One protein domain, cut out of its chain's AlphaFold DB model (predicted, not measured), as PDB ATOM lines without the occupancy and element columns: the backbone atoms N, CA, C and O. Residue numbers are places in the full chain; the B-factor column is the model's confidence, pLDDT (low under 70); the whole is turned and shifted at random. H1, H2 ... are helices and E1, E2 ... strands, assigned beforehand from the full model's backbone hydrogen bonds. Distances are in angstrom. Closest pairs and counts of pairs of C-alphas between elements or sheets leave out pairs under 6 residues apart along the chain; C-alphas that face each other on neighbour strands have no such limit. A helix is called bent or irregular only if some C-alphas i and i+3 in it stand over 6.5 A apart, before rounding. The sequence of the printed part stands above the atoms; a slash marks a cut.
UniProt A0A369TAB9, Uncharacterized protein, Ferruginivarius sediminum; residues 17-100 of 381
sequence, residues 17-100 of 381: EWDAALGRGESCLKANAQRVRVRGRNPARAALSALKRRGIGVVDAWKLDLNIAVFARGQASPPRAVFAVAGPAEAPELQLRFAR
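What this domain is: This is residues 17 to 100 of the 381 residues of an uncharacterized protein of Ferruginivarius sediminum (UniProt A0A369TAB9). A strongly twisted sheet of five strands curls round helix H2, with the short helix H3 on the same face and the smaller H1 on the opposite face. The links E3 to E4 and E4 to E5 lie at the two ends of the longest axis. The printed part has 84 residues, with three named helices and five named strands in the order E1, H1, E2, H2, H3, E3, E4, E5. The sheet's order is E2, E1, E3, E4, E5, all antiparallel, and the class is mixed, helices and strands. The whole is compact, with a radius of gyration of the C-alphas of 11.4 A, and elongated, spanning 36 by 23 by 22 A.

How they stand to each other: E1, residues 17 to 24, is an inner strand. H1, residues 25 to 29, is on the sheet at a height of 6.4 A, only just over E3, residues 66 to 72, with 3 of its C-alphas; their closest C-alphas are those of Cys 28 and Ala 69, 5.6 A apart. H1 is irregular, with C-alphas 25 and 28 7.1 A apart. E2, residues 35 to 40, an edge strand, is antiparallel to E1, with N 20 and O 36 at 2.8 A. H2, residues 43 to 53, is on the face opposite to H1; its closest C-alphas to E2 are Ala 46 and Gly 40, 4.5 A. H3, residues 58 to 63, is close to H2 but not clearly touching, about perpendicular at 85 degrees, with C-alphas 51 and 58 closest at 7.5 A. E2, H2, H3 and E3 form a split strand-helix-strand unit, two strands of one sheet with helices between them along the chain and E1 between them in the sheet, and its crossover is right-handed. E3 is antiparallel to E1, with N 21 and O 69 at 2.8 A. E3, E4, residues 81 to 86, and E5, residues 93 to 99, form a meander, each strand the antiparallel neighbour of the one before, with N 68 and O 83 at 2.7 A and N 84 and O 95 at 2.8 A. Every O i to N i+4 pair is within hydrogen-bond range in H2 and H3; in H1 it is 0 of 1, with 1 of 2 O i to N i+3 pairs.

Where its parts are: E1 begins at C-alpha 17 (206.544, 188.082, 120.223) and is 23.2 A long. E3 is 19.7 A, E5 16.6 A, E4 15.6 A, H2 14.9 A and E2 14.7 A; H1 and H3 are 8.6 A each. E5 ends at C-alpha 99 (193.481, 198.972, 118.891).

The domain as a whole: The C-alphas of Gly 74 and Glu 90 are the two farthest apart, 36.5 A. The printed part has no cut and no long link. The mean pLDDT of the printed part is 70.4, and residues 74 to 100 are among those under 70.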
ATOM      1  N   GLU A  17     205.601 186.962 120.254       81.00
ATOM      2  CA  GLU A  17     206.544 188.082 120.223       81.00
ATOM      3  C   GLU A  17     205.924 189.332 119.589       81.00
ATOM      4  O   GLU A  17     205.336 189.282 118.508       81.00
ATOM      5  N   TRP A  18     206.123 190.465 120.253       82.06
ATOM      6  CA  TRP A  18     205.647 191.786 119.861       82.06
ATOM      7  C   TRP A  18     206.814 192.764 119.822       82.06
ATOM      8  O   TRP A  18     207.800 192.590 120.544       82.06
ATOM      9  N   ASP A  19     206.678 193.823 119.037       85.69
ATOM     10  CA  ASP A  19     207.591 194.963 119.078       85.69
ATOM     11  C   ASP A  19     206.835 196.141 119.711       85.69
ATOM     12  O   ASP A  19     205.798 196.548 119.202       85.69
ATOM     13  N   ALA A  20     207.305 196.678 120.836       85.94
ATOM     14  CA  ALA A  20     206.646 197.769 121.555       85.94
ATOM     15  C   ALA A  20     207.509 199.038 121.544       85.94
ATOM     16  O   ALA A  20     208.687 198.995 121.894       85.94
ATOM     17  N   ALA A  21     206.934 200.170 121.152       86.81
ATOM     18  CA  ALA A  21     207.554 201.487 121.224       86.81
ATOM     19  C   ALA A  21     206.942 202.278 122.380       86.81
ATOM     20  O   ALA A  21     205.723 202.315 122.527       86.81
ATOM     21  N   LEU A  22     207.792 202.924 123.175       87.38
ATOM     22  CA  LEU A  22     207.372 203.828 124.239       87.38
ATOM     23  C   LEU A  22     207.726 205.252 123.834       87.38
ATOM     24  O   LEU A  22     208.789 205.484 123.254       87.38
ATOM     25  N   GLY A  23     206.855 206.195 124.154       83.19
ATOM     26  CA  GLY A  23     207.096 207.601 123.886       83.19
ATOM     27  C   GLY A  23     206.005 208.474 124.482       83.19
ATOM     28  O   GLY A  23     204.900 208.008 124.727       83.19
ATOM     29  N   ARG A  24     206.312 209.748 124.715       78.31
ATOM     30  CA  ARG A  24     205.304 210.736 125.110       78.31
ATOM     31  C   ARG A  24     204.375 211.042 123.938       78.31
ATOM     32  O   ARG A  24     204.868 211.240 122.819       78.31
ATOM     33  N   GLY A  25     203.067 211.077 124.172       67.88
ATOM     34  CA  GLY A  25     202.097 211.397 123.122       67.88
ATOM     35  C   GLY A  25     202.234 210.482 121.896       67.88
ATOM     36  O   GLY A  25     202.268 209.259 122.005       67.88
ATOM     37  N   GLU A  26     202.353 211.068 120.710       65.81
ATOM     38  CA  GLU A  26     202.450 210.330 119.441       65.81
ATOM     39  C   GLU A  26     203.874 209.879 119.086       65.81
ATOM     40  O   GLU A  26     204.098 209.238 118.057       65.81
ATOM     41  N   SER A  27     204.878 210.190 119.911       71.25
ATOM     42  CA  SER A  27     206.269 209.829 119.600       71.25
ATOM     43  C   SER A  27     206.488 208.314 119.502       71.25
ATOM     44  O   SER A  27     207.357 207.881 118.747       71.25
ATOM     45  N   CYS A  28     205.649 207.505 120.160       73.94
ATOM     46  CA  CYS A  28     205.636 206.047 120.019       73.94
ATOM     47  C   CYS A  28     205.131 205.556 118.645       73.94
ATOM     48  O   CYS A  28     205.349 204.397 118.295       73.94
ATOM     49  N   LEU A  29     204.460 206.414 117.867       67.88
ATOM     50  CA  LEU A  29     203.904 206.098 116.545       67.88
ATOM     51  C   LEU A  29     204.868 206.415 115.400       67.88
ATOM     52  O   LEU A  29     204.670 205.943 114.279       67.88
ATOM     53  N   LYS A  30     205.920 207.201 115.659       72.25
ATOM     54  CA  LYS A  30     206.887 207.590 114.629       72.25
ATOM     55  C   LYS A  30     207.625 206.361 114.088       72.25
ATOM     56  O   LYS A  30     207.968 205.437 114.824       72.25
ATOM     57  N   ALA A  31     207.930 206.368 112.789       67.56
ATOM     58  CA  ALA A  31     208.620 205.256 112.127       67.56
ATOM     59  C   ALA A  31     210.002 204.950 112.740       67.56
ATOM     60  O   ALA A  31     210.442 203.804 112.730       67.56
ATOM     61  N   ASN A  32     210.657 205.964 113.313       72.50
ATOM     62  CA  ASN A  32     211.953 205.875 113.985       72.50
ATOM     63  C   ASN A  32     211.857 205.662 115.509       72.50
ATOM     64  O   ASN A  32     212.879 205.745 116.191       72.50
ATOM     65  N   ALA A  33     210.666 205.418 116.064       78.44
ATOM     66  CA  ALA A  33     210.510 205.185 117.495       78.44
ATOM     67  C   ALA A  33     211.306 203.944 117.934       78.44
ATOM     68  O   ALA A  33     211.297 202.911 117.260       78.44
ATOM     69  N   GLN A  34     211.994 204.029 119.077       81.44
ATOM     70  CA  GLN A  34     212.850 202.942 119.548       81.44
ATOM     71  C   GLN A  34     212.003 201.774 120.073       81.44
ATOM     72  O   GLN A  34     211.415 201.839 121.157       81.44
ATOM     73  N   ARG A  35     211.973 200.683 119.306       85.81
ATOM     74  CA  ARG A  35     211.169 199.494 119.605       85.81
ATOM     75  C   ARG A  35     211.918 198.509 120.487       85.81
ATOM     76  O   ARG A  35     213.107 198.262 120.310       85.81
ATOM     77  N   VAL A  36     211.187 197.910 121.412       87.75
ATOM     78  CA  VAL A  36     211.649 196.850 122.296       87.75
ATOM     79  C   VAL A  36     210.872 195.589 121.980       87.75
ATOM     80  O   VAL A  36     209.643 195.590 121.994       87.75
ATOM     81  N   ARG A  37     211.585 194.490 121.742       88.69
ATOM     82  CA  ARG A  37     210.942 193.192 121.548       88.69
ATOM     83  C   ARG A  37     210.446 192.640 122.881       88.69
ATOM     84  O   ARG A  37     211.195 192.601 123.852       88.69
ATOM     85  N   VAL A  38     209.210 192.192 122.958       83.19
ATOM     86  CA  VAL A  38     208.630 191.679 124.203       83.19
ATOM     87  C   VAL A  38     207.785 190.455 123.916       83.19
ATOM     88  O   VAL A  38     207.147 190.356 122.871       83.19
ATOM     89  N   ARG A  39     207.783 189.502 124.846       75.69
ATOM     90  CA  ARG A  39     206.880 188.354 124.789       75.69
ATOM     91  C   ARG A  39     205.638 188.660 125.609       75.69
ATOM     92  O   ARG A  39     205.731 189.129 126.743       75.69
ATOM     93  N   GLY A  40     204.479 188.413 125.017       62.81
ATOM     94  CA  GLY A  40     203.187 188.684 125.627       62.81
ATOM     95  C   GLY A  40     202.101 187.839 124.982       62.81
ATOM     96  O   GLY A  40     202.134 187.565 123.787       62.81
ATOM     97  N   ARG A  41     201.124 187.409 125.776       58.59
ATOM     98  CA  ARG A  41     199.951 186.694 125.246       58.59
ATOM     99  C   ARG A  41     198.977 187.639 124.544       58.59
ATOM    100  O   ARG A  41     198.335 187.258 123.579       58.59
ATOM    101  N   ASN A  42     198.896 188.875 125.027       62.06
ATOM    102  CA  ASN A  42     198.041 189.928 124.501       62.06
ATOM    103  C   ASN A  42     198.847 191.247 124.412       62.06
ATOM    104  O   ASN A  42     199.920 191.364 125.027       62.06
ATOM    105  N   PRO A  43     198.365 192.248 123.654       63.72
ATOM    106  CA  PRO A  43     199.062 193.524 123.513       63.72
ATOM    107  C   PRO A  43     199.204 194.288 124.843       63.72
ATOM    108  O   PRO A  43     200.201 194.975 125.033       63.72
ATOM    109  N   ALA A  44     198.284 194.123 125.801       63.03
ATOM    110  CA  ALA A  44     198.375 194.775 127.113       63.03
ATOM    111  C   ALA A  44     199.549 194.243 127.960       63.03
ATOM    112  O   ALA A  44     200.343 195.013 128.500       63.03
ATOM    113  N   ARG A  45     199.738 192.917 128.022       64.88
ATOM    114  CA  ARG A  45     200.899 192.287 128.676       64.88
ATOM    115  C   ARG A  45     202.190 192.616 127.944       64.88
ATOM    116  O   ARG A  45     203.204 192.813 128.599       64.88
ATOM    117  N   ALA A  46     202.158 192.704 126.615       70.31
ATOM    118  CA  ALA A  46     203.303 193.182 125.849       70.31
ATOM    119  C   ALA A  46     203.681 194.619 126.256       70.31
ATOM    120  O   ALA A  46     204.855 194.880 126.507       70.31
ATOM    121  N   ALA A  47     202.705 195.519 126.418       70.69
ATOM    122  CA  ALA A  47     202.941 196.889 126.872       70.69
ATOM    123  C   ALA A  47     203.544 196.950 128.291       70.69
ATOM    124  O   ALA A  47     204.553 197.624 128.502       70.69
ATOM    125  N   LEU A  48     203.009 196.179 129.244       72.75
ATOM    126  CA  LEU A  48     203.565 196.091 130.604       72.75
ATOM    127  C   LEU A  48     204.977 195.481 130.624       72.75
ATOM    128  O   LEU A  48     205.872 195.988 131.300       72.75
ATOM    129  N   SER A  49     205.210 194.423 129.845       75.81
ATOM    130  CA  SER A  49     206.542 193.833 129.673       75.81
ATOM    131  C   SER A  49     207.529 194.823 129.051       75.81
ATOM    132  O   SER A  49     208.717 194.778 129.367       75.81
ATOM    133  N   ALA A  50     207.059 195.730 128.191       82.38
ATOM    134  CA  ALA A  50     207.887 196.767 127.582       82.38
ATOM    135  C   ALA A  50     208.308 197.833 128.599       82.38
ATOM    136  O   ALA A  50     209.483 198.197 128.623       82.38
ATOM    137  N   LEU A  51     207.395 198.258 129.482       77.69
ATOM    138  CA  LEU A  51     207.720 199.125 130.622       77.69
ATOM    139  C   LEU A  51     208.756 198.470 131.539       77.69
ATOM    140  O   LEU A  51     209.805 199.058 131.804       77.69
ATOM    141  N   LYS A  52     208.520 197.208 131.930       79.38
ATOM    142  CA  LYS A  52     209.445 196.445 132.783       79.38
ATOM    143  C   LYS A  52     210.830 196.312 132.149       79.38
ATOM    144  O   LYS A  52     211.833 196.530 132.818       79.38
ATOM    145  N   ARG A  53     210.906 196.000 130.851       80.31
ATOM    146  CA  ARG A  53     212.181 195.862 130.127       80.31
ATOM    147  C   ARG A  53     212.939 197.187 129.987       80.31
ATOM    148  O   ARG A  53     214.156 197.168 129.840       80.31
ATOM    149  N   ARG A  54     212.240 198.323 130.028       79.69
ATOM    150  CA  ARG A  54     212.843 199.665 130.042       79.69
ATOM    151  C   ARG A  54     213.197 200.165 131.443       79.69
ATOM    152  O   ARG A  54     213.775 201.239 131.542       79.69
ATOM    153  N   GLY A  55     212.861 199.414 132.493       76.81
ATOM    154  CA  GLY A  55     213.069 199.833 133.879       76.81
ATOM    155  C   GLY A  55     212.201 201.024 134.297       76.81
ATOM    156  O   GLY A  55     212.530 201.688 135.270       76.81
ATOM    157  N   ILE A  56     211.118 201.314 133.566       79.44
ATOM    158  CA  ILE A  56     210.229 202.442 133.864       79.44
ATOM    159  C   ILE A  56     209.089 201.933 134.747       79.44
ATOM    160  O   ILE A  56     208.332 201.045 134.343       79.44
ATOM    161  N   GLY A  57     208.972 202.495 135.952       71.12
ATOM    162  CA  GLY A  57     207.852 202.235 136.850       71.12
ATOM    163  C   GLY A  57     206.543 202.790 136.288       71.12
ATOM    164  O   GLY A  57     206.538 203.753 135.527       71.12
ATOM    165  N   VAL A  58     205.403 202.209 136.665       65.06
ATOM    166  CA  VAL A  58     204.095 202.659 136.145       65.06
ATOM    167  C   VAL A  58     203.761 204.081 136.610       65.06
ATOM    168  O   VAL A  58     203.217 204.864 135.840       65.06
ATOM    169  N   VAL A  59     204.157 204.446 137.833       68.06
ATOM    170  CA  VAL A  59     204.007 205.813 138.360       68.06
ATOM    171  C   VAL A  59     204.865 206.805 137.574       68.06
ATOM    172  O   VAL A  59     204.410 207.902 137.266       68.06
ATOM    173  N   ASP A  60     206.083 206.419 137.195       74.94
ATOM    174  CA  ASP A  60     206.955 207.271 136.384       74.94
ATOM    175  C   ASP A  60     206.428 207.383 134.954       74.94
ATOM    176  O   ASP A  60     206.416 208.466 134.383       74.94
ATOM    177  N   ALA A  61     205.902 206.292 134.393       74.12
ATOM    178  CA  ALA A  61     205.243 206.306 133.093       74.12
ATOM    179  C   ALA A  61     204.002 207.209 133.072       74.12
ATOM    180  O   ALA A  61     203.779 207.894 132.077       74.12
ATOM    181  N   TRP A  62     203.238 207.240 134.167       76.50
ATOM    182  CA  TRP A  62     202.113 208.154 134.361       76.50
ATOM    183  C   TRP A  62     202.575 209.614 134.450       76.50
ATOM    184  O   TRP A  62     202.075 210.455 133.710       76.50
ATOM    185  N   LYS A  63     203.584 209.918 135.282       77.12
ATOM    186  CA  LYS A  63     204.161 211.276 135.395       77.12
ATOM    187  C   LYS A  63     204.706 211.795 134.064       77.12
ATOM    188  O   LYS A  63     204.673 212.990 133.802       77.12
ATOM    189  N   LEU A  64     205.252 210.895 133.253       79.19
ATOM    190  CA  LEU A  64     205.840 211.203 131.955       79.19
ATOM    191  C   LEU A  64     204.809 211.215 130.814       79.19
ATOM    192  O   LEU A  64     205.230 211.431 129.678       79.19
ATOM    193  N   ASP A  65     203.524 210.962 131.092       76.44
ATOM    194  CA  ASP A  65     202.443 210.802 130.105       76.44
ATOM    195  C   ASP A  65     202.852 209.883 128.936       76.44
ATOM    196  O   ASP A  65     202.849 210.240 127.750       76.44
ATOM    197  N   LEU A  66     203.339 208.687 129.289       79.88
ATOM    198  CA  LEU A  66     203.834 207.730 128.308       79.88
ATOM    199  C   LEU A  66     202.696 206.990 127.616       79.88
ATOM    200  O   LEU A  66     201.862 206.327 128.240       79.88
ATOM    201  N   ASN A  67     202.800 206.981 126.292       78.31
ATOM    202  CA  ASN A  67     202.069 206.096 125.414       78.31
ATOM    203  C   ASN A  67     202.957 204.934 124.956       78.31
ATOM    204  O   ASN A  67     204.169 205.056 124.741       78.31
ATOM    205  N   ILE A  68     202.332 203.773 124.797       79.44
ATOM    206  CA  ILE A  68     202.966 202.515 124.436       79.44
ATOM    207  C   ILE A  68     202.258 201.970 123.205       79.44
ATOM    208  O   ILE A  68     201.144 201.454 123.294       79.44
ATOM    209  N   ALA A  69     202.916 202.062 122.054       76.69
ATOM    210  CA  ALA A  69     202.447 201.479 120.807       76.69
ATOM    211  C   ALA A  69     203.008 200.062 120.649       76.69
ATOM    212  O   ALA A  69     204.220 199.855 120.633       76.69
ATOM    213  N   VAL A  70     202.131 199.077 120.511       77.88
ATOM    214  CA  VAL A  70     202.465 197.664 120.324       77.88
ATOM    215  C   VAL A  70     202.232 197.292 118.867       77.88
ATOM    216  O   VAL A  70     201.145 197.486 118.330       77.88
ATOM    217  N   PHE A  71     203.245 196.725 118.229       78.25
ATOM    218  CA  PHE A  71     203.255 196.264 116.846       78.25
ATOM    219  C   PHE A  71     203.353 194.739 116.821       78.25
ATOM    220  O   PHE A  71     204.014 194.126 117.667       78.25
ATOM    221  N   ALA A  72     202.718 194.109 115.830       75.75
ATOM    222  CA  ALA A  72     203.018 192.712 115.545       75.75
ATOM    223  C   ALA A  72     204.457 192.605 115.028       75.75
ATOM    224  O   ALA A  72     204.957 193.521 114.368       75.75
ATOM    225  N   ARG A  73     205.113 191.479 115.315       80.12
ATOM    226  CA  ARG A  73     206.495 191.235 114.898       80.12
ATOM    227  C   ARG A  73     206.676 191.502 113.400       80.12
ATOM    228  O   ARG A  73     205.970 190.933 112.572       80.12
ATOM    229  N   GLY A  74     207.633 192.367 113.067       69.25
ATOM    230  CA  GLY A  74     207.972 192.700 111.679       69.25
ATOM    231  C   GLY A  74     207.020 193.679 110.979       69.25
ATOM    232  O   GLY A  74     207.260 194.012 109.821       69.25
ATOM    233  N   GLN A  75     205.978 194.189 111.647       68.56
ATOM    234  CA  GLN A  75     205.138 195.255 111.091       68.56
ATOM    235  C   GLN A  75     205.726 196.637 111.390       68.56
ATOM    236  O   GLN A  75     205.885 197.037 112.544       68.56
ATOM    237  N   ALA A  76     206.012 197.408 110.339       61.75
ATOM    238  CA  ALA A  76     206.492 198.783 110.465       61.75
ATOM    239  C   ALA A  76     205.363 199.764 110.834       61.75
ATOM    240  O   ALA A  76     205.586 200.675 111.626       61.75
ATOM    241  N   SER A  77     204.155 199.569 110.302       59.16
ATOM    242  CA  SER A  77     202.973 200.404 110.549       59.16
ATOM    243  C   SER A  77     201.722 199.726 109.961       59.16
ATOM    244  O   SER A  77     201.864 198.976 108.990       59.16
ATOM    245  N   PRO A  78     200.503 199.984 110.475       58.41
ATOM    246  CA  PRO A  78     200.183 200.685 111.726       58.41
ATOM    247  C   PRO A  78     200.294 199.775 112.965       58.41
ATOM    248  O   PRO A  78     200.324 198.550 112.822       58.41
ATOM    249  N   PRO A  79     200.369 200.347 114.185       64.25
ATOM    250  CA  PRO A  79     200.409 199.568 115.422       64.25
ATOM    251  C   PRO A  79     199.142 198.729 115.612       64.25
ATOM    252  O   PRO A  79     198.052 199.069 115.149       64.25
ATOM    253  N   ARG A  80     199.295 197.618 116.332       64.69
ATOM    254  CA  ARG A  80     198.207 196.730 116.753       64.69
ATOM    255  C   ARG A  80     197.432 197.282 117.934       64.69
ATOM    256  O   ARG A  80     196.233 197.057 118.005       64.69
ATOM    257  N   ALA A  81     198.090 197.979 118.847       62.69
ATOM    258  CA  ALA A  81     197.427 198.696 119.924       62.69
ATOM    259  C   ALA A  81     198.290 199.863 120.396       62.69
ATOM    260  O   ALA A  81     199.507 199.828 120.241       62.69
ATOM    261  N   VAL A  82     197.669 200.877 120.977       61.34
ATOM    262  CA  VAL A  82     198.317 201.995 121.654       61.34
ATOM    263  C   VAL A  82     197.659 202.128 123.013       61.34
ATOM    264  O   VAL A  82     196.436 202.235 123.109       61.34
ATOM    265  N   PHE A  83     198.471 202.109 124.056       68.19
ATOM    266  CA  PHE A  83     198.044 202.287 125.434       68.19
ATOM    267  C   PHE A  83     198.611 203.593 125.977       68.19
ATOM    268  O   PHE A  83     199.737 203.931 125.644       68.19
ATOM    269  N   ALA A  84     197.866 204.287 126.824       65.75
ATOM    270  CA  ALA A  84     198.341 205.388 127.652       65.75
ATOM    271  C   ALA A  84     198.372 204.929 129.109       65.75
ATOM    272  O   ALA A  84     197.500 204.168 129.529       65.75
ATOM    273  N   VAL A  85     199.336 205.399 129.892       65.50
ATOM    274  CA  VAL A  85     199.284 205.239 131.350       65.50
ATOM    275  C   VAL A  85     198.554 206.450 131.929       65.50
ATOM    276  O   VAL A  85     199.094 207.548 131.939       65.50
ATOM    277  N   ALA A  86     197.316 206.267 132.381       61.03
ATOM    278  CA  ALA A  86     196.428 207.344 132.826       61.03
ATOM    279  C   ALA A  86     195.618 206.917 134.062       61.03
ATOM    280  O   ALA A  86     195.613 205.752 134.431       61.03
ATOM    281  N   GLY A  87     194.930 207.850 134.722       57.53
ATOM    282  CA  GLY A  87     194.177 207.579 135.956       57.53
ATOM    283  C   GLY A  87     194.660 208.417 137.146       57.53
ATOM    284  O   GLY A  87     195.514 209.287 136.968       57.53
ATOM    285  N   PRO A  88     194.085 208.215 138.345       55.94
ATOM    286  CA  PRO A  88     194.496 208.931 139.549       55.94
ATOM    287  C   PRO A  88     195.907 208.509 139.988       55.94
ATOM    288  O   PRO A  88     196.281 207.349 139.849       55.94
ATOM    289  N   ALA A  89     196.676 209.435 140.570       58.16
ATOM    290  CA  ALA A  89     198.070 209.201 140.981       58.16
ATOM    291  C   ALA A  89     198.247 208.009 141.946       58.16
ATOM    292  O   ALA A  89     199.298 207.376 141.975       58.16
ATOM    293  N   GLU A  90     197.209 207.701 142.725       55.44
ATOM    294  CA  GLU A  90     197.176 206.595 143.689       55.44
ATOM    295  C   GLU A  90     196.977 205.223 143.023       55.44
ATOM    296  O   GLU A  90     197.316 204.196 143.610       55.44
ATOM    297  N   ALA A  91     196.437 205.195 141.802       55.53
ATOM    298  CA  ALA A  91     196.142 203.981 141.051       55.53
ATOM    299  C   ALA A  91     196.264 204.253 139.540       55.53
ATOM    300  O   ALA A  91     195.249 204.395 138.855       55.53
ATOM    301  N   PRO A  92     197.495 204.364 139.004       57.62
ATOM    302  CA  PRO A  92     197.689 204.530 137.571       57.62
ATOM    303  C   PRO A  92     197.222 203.272 136.829       57.62
ATOM    304  O   PRO A  92     197.553 202.149 137.206       57.62
ATOM    305  N   GLU A  93     196.474 203.458 135.750       57.84
ATOM    306  CA  GLU A  93     195.891 202.393 134.941       57.84
ATOM    307  C   GLU A  93     196.419 202.451 133.503       57.84
ATOM    308  O   GLU A  93     196.694 203.511 132.937       57.84
ATOM    309  N   LEU A  94     196.548 201.283 132.873       56.81
ATOM    310  CA  LEU A  94     196.877 201.198 131.455       56.81
ATOM    311  C   LEU A  94     195.588 201.368 130.634       56.81
ATOM    312  O   LEU A  94     194.816 200.425 130.468       56.81
ATOM    313  N   GLN A  95     195.353 202.564 130.105       57.56
ATOM    314  CA  GLN A  95     194.192 202.874 129.275       57.56
ATOM    315  C   GLN A  95     194.473 202.585 127.801       57.56
ATOM    316  O   GLN A  95     195.397 203.127 127.204       57.56
ATOM    317  N   LEU A  96     193.647 201.756 127.170       53.00
ATOM    318  CA  LEU A  96     193.717 201.532 125.727       53.00
ATOM    319  C   LEU A  96     193.254 202.790 124.971       53.00
ATOM    320  O   LEU A  96     192.112 203.209 125.145       53.00
ATOM    321  N   ARG A  97     194.113 203.384 124.139       53.00
ATOM    322  CA  ARG A  97     193.797 204.556 123.299       53.00
ATOM    323  C   ARG A  97     193.409 204.175 121.873       53.00
ATOM    324  O   ARG A  97     192.600 204.855 121.258       53.00
ATOM    325  N   PHE A  98     194.013 203.118 121.341       48.62
ATOM    326  CA  PHE A  98     193.760 202.637 119.985       48.62
ATOM    327  C   PHE A  98     194.018 201.135 119.916       48.62
ATOM    328  O   PHE A  98     195.008 200.664 120.468       48.62
ATOM    329  N   ALA A  99     193.197 200.371 119.199       48.44
ATOM    330  CA  ALA A  99     193.481 198.972 118.891       48.44
ATOM    331  C   ALA A  99     193.069 198.611 117.463       48.44
ATOM    332  O   ALA A  99     191.970 198.910 117.016       48.44
ATOM    333  N   ARG A 100     193.946 197.890 116.761       48.09
ATOM    334  CA  ARG A 100     193.684 197.212 115.489       48.09
ATOM    335  C   ARG A 100     193.756 195.706 115.718       48.09
ATOM    336  O   ARG A 100     194.739 195.030 115.400       48.09
TER     337      ARG A 100